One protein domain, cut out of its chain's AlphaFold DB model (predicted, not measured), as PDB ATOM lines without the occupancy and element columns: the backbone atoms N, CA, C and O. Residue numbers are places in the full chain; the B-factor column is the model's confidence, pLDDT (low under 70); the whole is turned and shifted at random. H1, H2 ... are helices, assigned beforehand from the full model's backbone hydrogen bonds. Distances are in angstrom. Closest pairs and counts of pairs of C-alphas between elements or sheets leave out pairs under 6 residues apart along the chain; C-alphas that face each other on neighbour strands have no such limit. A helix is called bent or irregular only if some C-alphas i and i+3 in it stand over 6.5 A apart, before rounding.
ATOM      1  N   HIS A   6     -51.589  -1.657  30.154       93.25
ATOM      2  CA  HIS A   6     -52.704  -0.884  29.591       93.25
ATOM      3  C   HIS A   6     -54.084  -1.539  29.763       93.25
ATOM      4  O   HIS A   6     -55.093  -0.833  29.746       93.25
ATOM      5  N   THR A   7     -54.142  -2.859  29.959       92.06
ATOM      6  CA  THR A   7     -55.392  -3.609  30.178       92.06
ATOM      7  C   THR A   7     -55.891  -3.529  31.618       92.06
ATOM      8  O   THR A   7     -57.046  -3.861  31.889       92.06
ATOM      9  N   GLN A   8     -55.052  -3.073  32.558       92.75
ATOM     10  CA  GLN A   8     -55.422  -3.043  33.967       92.75
ATOM     11  C   GLN A   8     -56.575  -2.054  34.204       92.75
ATOM     12  O   GLN A   8     -56.473  -0.881  33.833       92.75
ATOM     13  N   PRO A   9     -57.671  -2.487  34.855       86.69
ATOM     14  CA  PRO A   9     -58.878  -1.672  34.973       86.69
ATOM     15  C   PRO A   9     -58.680  -0.464  35.891       86.69
ATOM     16  O   PRO A   9     -59.348   0.555  35.729       86.69
ATOM     17  N   ASN A  10     -57.786  -0.583  36.877       87.06
ATOM     18  CA  ASN A  10     -57.455   0.457  37.843       87.06
ATOM     19  C   ASN A  10     -56.102   0.165  38.525       87.06
ATOM     20  O   ASN A  10     -55.444  -0.839  38.253       87.06
ATOM     21  N   ARG A  11     -55.694   1.055  39.436       90.56
ATOM     22  CA  ARG A  11     -54.411   1.001  40.157       90.56
ATOM     23  C   ARG A  11     -54.332  -0.022  41.298       90.56
ATOM     24  O   ARG A  11     -53.240  -0.241  41.812       90.56
ATOM     25  N   ALA A  12     -55.442  -0.635  41.716       89.69
ATOM     26  CA  ALA A  12     -55.496  -1.368  42.982       89.69
ATOM     27  C   ALA A  12     -54.508  -2.546  43.021       89.69
ATOM     28  O   ALA A  12     -53.706  -2.653  43.948       89.69
ATOM     29  N   LEU A  13     -54.506  -3.386  41.978       89.94
ATOM     30  CA  LEU A  13     -53.576  -4.515  41.884       89.94
ATOM     31  C   LEU A  13     -52.118  -4.045  41.778       89.94
ATOM     32  O   LEU A  13     -51.229  -4.633  42.393       89.94
ATOM     33  N   PHE A  14     -51.876  -2.964  41.033       91.75
ATOM     34  CA  PHE A  14     -50.547  -2.377  40.894       91.75
ATOM     35  C   PHE A  14     -49.989  -1.925  42.249       91.75
ATOM     36  O   PHE A  14     -48.872  -2.303  42.602       91.75
ATOM     37  N   ASP A  15     -50.761  -1.173  43.035       90.75
ATOM     38  CA  ASP A  15     -50.314  -0.668  44.337       90.75
ATOM     39  C   ASP A  15     -50.068  -1.800  45.343       90.75
ATOM     40  O   ASP A  15     -49.050  -1.792  46.033       90.75
ATOM     41  N   VAL A  16     -50.950  -2.804  45.403       88.56
ATOM     42  CA  VAL A  16     -50.769  -3.958  46.303       88.56
ATOM     43  C   VAL A  16     -49.458  -4.686  46.003       88.56
ATOM     44  O   VAL A  16     -48.722  -5.041  46.921       88.56
ATOM     45  N   MET A  17     -49.131  -4.878  44.726       87.31
ATOM     46  CA  MET A  17     -47.941  -5.631  44.318       87.31
ATOM     47  C   MET A  17     -46.643  -4.821  44.406       87.31
ATOM     48  O   MET A  17     -45.582  -5.395  44.662       87.31
ATOM     49  N   THR A  18     -46.709  -3.508  44.168       86.38
ATOM     50  CA  THR A  18     -45.522  -2.637  44.116       86.38
ATOM     51  C   THR A  18     -45.194  -1.968  45.442       86.38
ATOM     52  O   THR A  18     -44.018  -1.782  45.725       86.38
ATOM     53  N   LYS A  19     -46.201  -1.640  46.257       81.88
ATOM     54  CA  LYS A  19     -46.026  -0.974  47.556       81.88
ATOM     55  C   LYS A  19     -46.273  -1.941  48.706       81.88
ATOM     56  O   LYS A  19     -45.422  -2.110  49.558       81.88
ATOM     57  N   GLY A  20     -47.401  -2.656  48.693       74.69
ATOM     58  CA  GLY A  20     -47.763  -3.566  49.789       74.69
ATOM     59  C   GLY A  20     -46.800  -4.750  49.930       74.69
ATOM     60  O   GLY A  20     -45.962  -4.801  50.822       74.69
ATOM     61  N   SER A  21     -46.901  -5.715  49.016       71.31
ATOM     62  CA  SER A  21     -46.054  -6.919  49.011       71.31
ATOM     63  C   SER A  21     -44.599  -6.633  48.617       71.31
ATOM     64  O   SER A  21     -43.728  -7.488  48.790       71.31
ATOM     65  N   GLY A  22     -44.348  -5.456  48.042       72.19
ATOM     66  CA  GLY A  22     -43.037  -5.005  47.592       72.19
ATOM     67  C   GLY A  22     -42.096  -4.632  48.718       72.19
ATOM     68  O   GLY A  22     -40.962  -5.109  48.739       72.19
ATOM     69  N   ASP A  23     -42.597  -3.857  49.677       76.38
ATOM     70  CA  ASP A  23     -41.814  -3.315  50.791       76.38
ATOM     71  C   ASP A  23     -41.305  -4.405  51.748       76.38
ATOM     72  O   ASP A  23     -40.333  -4.210  52.473       76.38
ATOM     73  N   ALA A  24     -41.912  -5.596  51.714       78.31
ATOM     74  CA  ALA A  24     -41.440  -6.763  52.459       78.31
ATOM     75  C   ALA A  24     -40.133  -7.364  51.897       78.31
ATOM     76  O   ALA A  24     -39.550  -8.254  52.521       78.31
ATOM     77  N   ARG A  25     -39.672  -6.937  50.713       81.56
ATOM     78  CA  ARG A  25     -38.461  -7.451  50.055       81.56
ATOM     79  C   ARG A  25     -37.366  -6.391  50.056       81.56
ATOM     80  O   ARG A  25     -37.615  -5.231  49.769       81.56
ATOM     81  N   THR A  26     -36.126  -6.807  50.305       85.38
ATOM     82  CA  THR A  26     -34.974  -5.894  50.421       85.38
ATOM     83  C   THR A  26     -34.548  -5.274  49.084       85.38
ATOM     84  O   THR A  26     -34.046  -4.156  49.061       85.38
ATOM     85  N   GLN A  27     -34.726  -5.989  47.967       89.00
ATOM     86  CA  GLN A  27     -34.340  -5.541  46.619       89.00
ATOM     87  C   GLN A  27     -35.370  -6.002  45.569       89.00
ATOM     88  O   GLN A  27     -35.083  -6.889  44.761       89.00
ATOM     89  N   PRO A  28     -36.611  -5.486  45.603       89.81
ATOM     90  CA  PRO A  28     -37.633  -5.891  44.650       89.81
ATOM     91  C   PRO A  28     -37.321  -5.333  43.256       89.81
ATOM     92  O   PRO A  28     -36.981  -4.161  43.103       89.81
ATOM     93  N   LEU A  29     -37.490  -6.170  42.229       90.69
ATOM     94  CA  LEU A  29     -37.411  -5.766  40.826       90.69
ATOM     95  C   LEU A  29     -38.768  -5.968  40.150       90.69
ATOM     96  O   LEU A  29     -39.361  -7.050  40.217       90.69
ATOM     97  N   TYR A  30     -39.246  -4.927  39.474       92.62
ATOM     98  CA  TYR A  30     -40.510  -4.933  38.750       92.62
ATOM     99  C   TYR A  30     -40.274  -4.728  37.260       92.62
ATOM    100  O   TYR A  30     -39.630  -3.769  36.852       92.62
ATOM    101  N   PHE A  31     -40.856  -5.616  36.457       95.12
ATOM    102  CA  PHE A  31     -40.953  -5.461  35.010       95.12
ATOM    103  C   PHE A  31     -42.379  -5.060  34.658       95.12
ATOM    104  O   PHE A  31     -43.320  -5.746  35.076       95.12
ATOM    105  N   PHE A  32     -42.513  -3.966  33.914       95.94
ATOM    106  CA  PHE A  32     -43.767  -3.501  33.338       95.94
ATOM    107  C   PHE A  32     -43.608  -3.530  31.822       95.94
ATOM    108  O   PHE A  32     -42.798  -2.786  31.274       95.94
ATOM    109  N   ILE A  33     -44.345  -4.419  31.167       96.25
ATOM    110  CA  ILE A  33     -44.376  -4.552  29.711       96.25
ATOM    111  C   ILE A  33     -45.791  -4.199  29.274       96.25
ATOM    112  O   ILE A  33     -46.763  -4.557  29.940       96.25
ATOM    113  N   THR A  34     -45.912  -3.394  28.224       96.19
ATOM    114  CA  THR A  34     -47.209  -2.955  27.713       96.19
ATOM    115  C   THR A  34     -47.066  -2.338  26.332       96.19
ATOM    116  O   THR A  34     -45.988  -1.878  25.957       96.19
ATOM    117  N   THR A  35     -48.193  -2.250  25.638       94.81
ATOM    118  CA  THR A  35     -48.419  -1.337  24.514       94.81
ATOM    119  C   THR A  35     -49.149  -0.079  25.012       94.81
ATOM    120  O   THR A  35     -49.684  -0.068  26.127       94.81
ATOM    121  N   ALA A  36     -49.161   0.989  24.219       95.12
ATOM    122  CA  ALA A  36     -49.939   2.195  24.447       95.12
ATOM    123  C   ALA A  36     -51.427   1.857  24.568       95.12
ATOM    124  O   ALA A  36     -51.945   0.944  23.919       95.12
ATOM    125  N   GLY A  37     -52.116   2.579  25.445       91.94
ATOM    126  CA  GLY A  37     -53.539   2.392  25.694       91.94
ATOM    127  C   GLY A  37     -54.401   3.446  25.007       91.94
ATOM    128  O   GLY A  37     -53.924   4.327  24.298       91.94
ATOM    129  N   THR A  38     -55.698   3.390  25.307       90.00
ATOM    130  CA  THR A  38     -56.689   4.376  24.848       90.00
ATOM    131  C   THR A  38     -57.151   5.348  25.935       90.00
ATOM    132  O   THR A  38     -57.939   6.259  25.683       90.00
ATOM    133  N   LYS A  39     -56.680   5.146  27.173       88.38
ATOM    134  CA  LYS A  39     -57.125   5.867  28.370       88.38
ATOM    135  C   LYS A  39     -55.956   6.596  29.020       88.38
ATOM    136  O   LYS A  39     -55.094   5.966  29.637       88.38
ATOM    137  N   THR A  40     -55.988   7.923  28.967       88.25
ATOM    138  CA  THR A  40     -54.992   8.803  29.602       88.25
ATOM    139  C   THR A  40     -55.151   8.904  31.125       88.25
ATOM    140  O   THR A  40     -54.249   9.349  31.820       88.25
ATOM    141  N   HIS A  41     -56.265   8.426  31.684       86.94
ATOM    142  CA  HIS A  41     -56.495   8.341  33.136       86.94
ATOM    143  C   HIS A  41     -56.229   6.933  33.708       86.94
ATOM    144  O   HIS A  41     -56.857   6.521  34.680       86.94
ATOM    145  N   SER A  42     -55.335   6.160  33.081       91.00
ATOM    146  CA  SER A  42     -54.987   4.793  33.495       91.00
ATOM    147  C   SER A  42     -53.653   4.731  34.248       91.00
ATOM    148  O   SER A  42     -52.785   5.584  34.068       91.00
ATOM    149  N   ILE A  43     -53.449   3.669  35.040       94.25
ATOM    150  CA  ILE A  43     -52.150   3.402  35.685       94.25
ATOM    151  C   ILE A  43     -51.030   3.217  34.650       94.25
ATOM    152  O   ILE A  43     -49.898   3.632  34.877       94.25
ATOM    153  N   CYS A  44     -51.354   2.653  33.485       95.69
ATOM    154  CA  CYS A  44     -50.416   2.533  32.378       95.69
ATOM    155  C   CYS A  44     -49.962   3.901  31.863       95.69
ATOM    156  O   CYS A  44     -48.768   4.103  31.660       95.69
ATOM    157  N   TYR A  45     -50.895   4.842  31.682       94.88
ATOM    158  CA  TYR A  45     -50.554   6.193  31.234       94.88
ATOM    159  C   TYR A  45     -49.708   6.934  32.273       94.88
ATOM    160  O   TYR A  45     -48.742   7.596  31.913       94.88
ATOM    161  N   GLU A  46     -49.996   6.757  33.567       94.44
ATOM    162  CA  GLU A  46     -49.169   7.305  34.651       94.44
ATOM    163  C   GLU A  46     -47.717   6.796  34.575       94.44
ATOM    164  O   GLU A  46     -46.776   7.592  34.632       94.44
ATOM    165  N   GLN A  47     -47.515   5.480  34.407       95.62
ATOM    166  CA  GLN A  47     -46.169   4.910  34.268       95.62
ATOM    167  C   GLN A  47     -45.485   5.342  32.964       95.62
ATOM    168  O   GLN A  47     -44.285   5.609  32.973       95.62
ATOM    169  N   HIS A  48     -46.233   5.457  31.863       95.81
ATOM    170  CA  HIS A  48     -45.716   5.950  30.587       95.81
ATOM    171  C   HIS A  48     -45.262   7.414  30.682       95.81
ATOM    172  O   HIS A  48     -44.137   7.724  30.304       95.81
ATOM    173  N   GLN A  49     -46.070   8.301  31.270       95.44
ATOM    174  CA  GLN A  49     -45.689   9.703  31.466       95.44
ATOM    175  C   GLN A  49     -44.459   9.828  32.370       95.44
ATOM    176  O   GLN A  49     -43.563  10.620  32.095       95.44
ATOM    177  N   LYS A  50     -44.377   9.014  33.431       95.25
ATOM    178  CA  LYS A  50     -43.178   8.946  34.276       95.25
ATOM    179  C   LYS A  50     -41.944   8.525  33.471       95.25
ATOM    180  O   LYS A  50     -40.884   9.114  33.663       95.25
ATOM    181  N   ALA A  51     -42.072   7.520  32.605       96.38
ATOM    182  CA  ALA A  51     -40.993   7.064  31.736       96.38
ATOM    183  C   ALA A  51     -40.540   8.172  30.771       96.38
ATOM    184  O   ALA A  51     -39.343   8.441  30.687       96.38
ATOM    185  N   GLN A  52     -41.486   8.861  30.126       95.19
ATOM    186  CA  GLN A  52     -41.204   9.977  29.222       95.19
ATOM    187  C   GLN A  52     -40.525  11.144  29.948       95.19
ATOM    188  O   GLN A  52     -39.504  11.636  29.487       95.19
ATOM    189  N   ASP A  53     -41.018  11.544  31.124       95.56
ATOM    190  CA  ASP A  53     -40.412  12.624  31.912       95.56
ATOM    191  C   ASP A  53     -38.953  12.323  32.300       95.56
ATOM    192  O   ASP A  53     -38.145  13.244  32.420       95.56
ATOM    193  N   ILE A  54     -38.614  11.048  32.531       96.69
ATOM    194  CA  ILE A  54     -37.239  10.624  32.827       96.69
ATOM    195  C   ILE A  54     -36.372  10.680  31.566       96.69
ATOM    196  O   ILE A  54     -35.265  11.211  31.625       96.69
ATOM    197  N   LEU A  55     -36.870  10.170  30.434       95.56
ATOM    198  CA  LEU A  55     -36.161  10.215  29.148       95.56
ATOM    199  C   LEU A  55     -35.913  11.656  28.678       95.56
ATOM    200  O   LEU A  55     -34.824  11.964  28.202       95.56
ATOM    201  N   ASP A  56     -36.879  12.549  28.892       94.69
ATOM    202  CA  ASP A  56     -36.783  13.978  28.574       94.69
ATOM    203  C   ASP A  56     -35.878  14.756  29.552       94.69
ATOM    204  O   ASP A  56     -35.690  15.963  29.402       94.69
ATOM    205  N   GLY A  57     -35.380  14.114  30.614       94.88
ATOM    206  CA  GLY A  57     -34.584  14.763  31.658       94.88
ATOM    207  C   GLY A  57     -35.374  15.705  32.579       94.88
ATOM    208  O   GLY A  57     -34.777  16.405  33.396       94.88
TER     209      GLY A  57
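What this domain is: This is residues 6 to 57 of the 248 residues of the protein "Phage terminase large subunit-like protein" of Schaalia turicensis (UniProt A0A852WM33). Two helices, H1 and H2, spread from near their first turns as a loose V, and the long link of residues 24 to 42 loops back from the far end of H1 to the start of H2. Residues 50 to 57 stick out, of which 50 to 55 belong to H2. The printed part has 52 residues, with H1 then H2 and no named strand; the class is all helix, though 25 residues, under half, are in named elements. It is only just loose, close to compact, with a radius of gyration of the C-alphas of 12.2 A, and flat, spanning 32 by 29 by 15 A.

How they stand to each other: H1, residues 12 to 23, and H2, residues 43 to 55, are close but not clearly touching; their closest C-alphas, of Phe 14 and Ile 43, are 7.9 A apart. They run the same way at a steep tilt of 58 degrees. Every O i to N i+4 pair is within hydrogen-bond range in H2, and 6 of 8 in H1.

Where its parts are: H1 runs 15.9 A from C-alpha 12 at (-55.496, -1.368, 42.982); it is only just irregular, with C-alphas 18 and 21 6.53 A apart. H2 runs 18.6 A to C-alpha 55 at (-36.161, 10.215, 29.148).

The domain as a whole: The farthest C-alphas, of Thr 26 and Thr 38, are 35.1 A apart. The printed part has no cut, and no printed residue is under 70 in pLDDT.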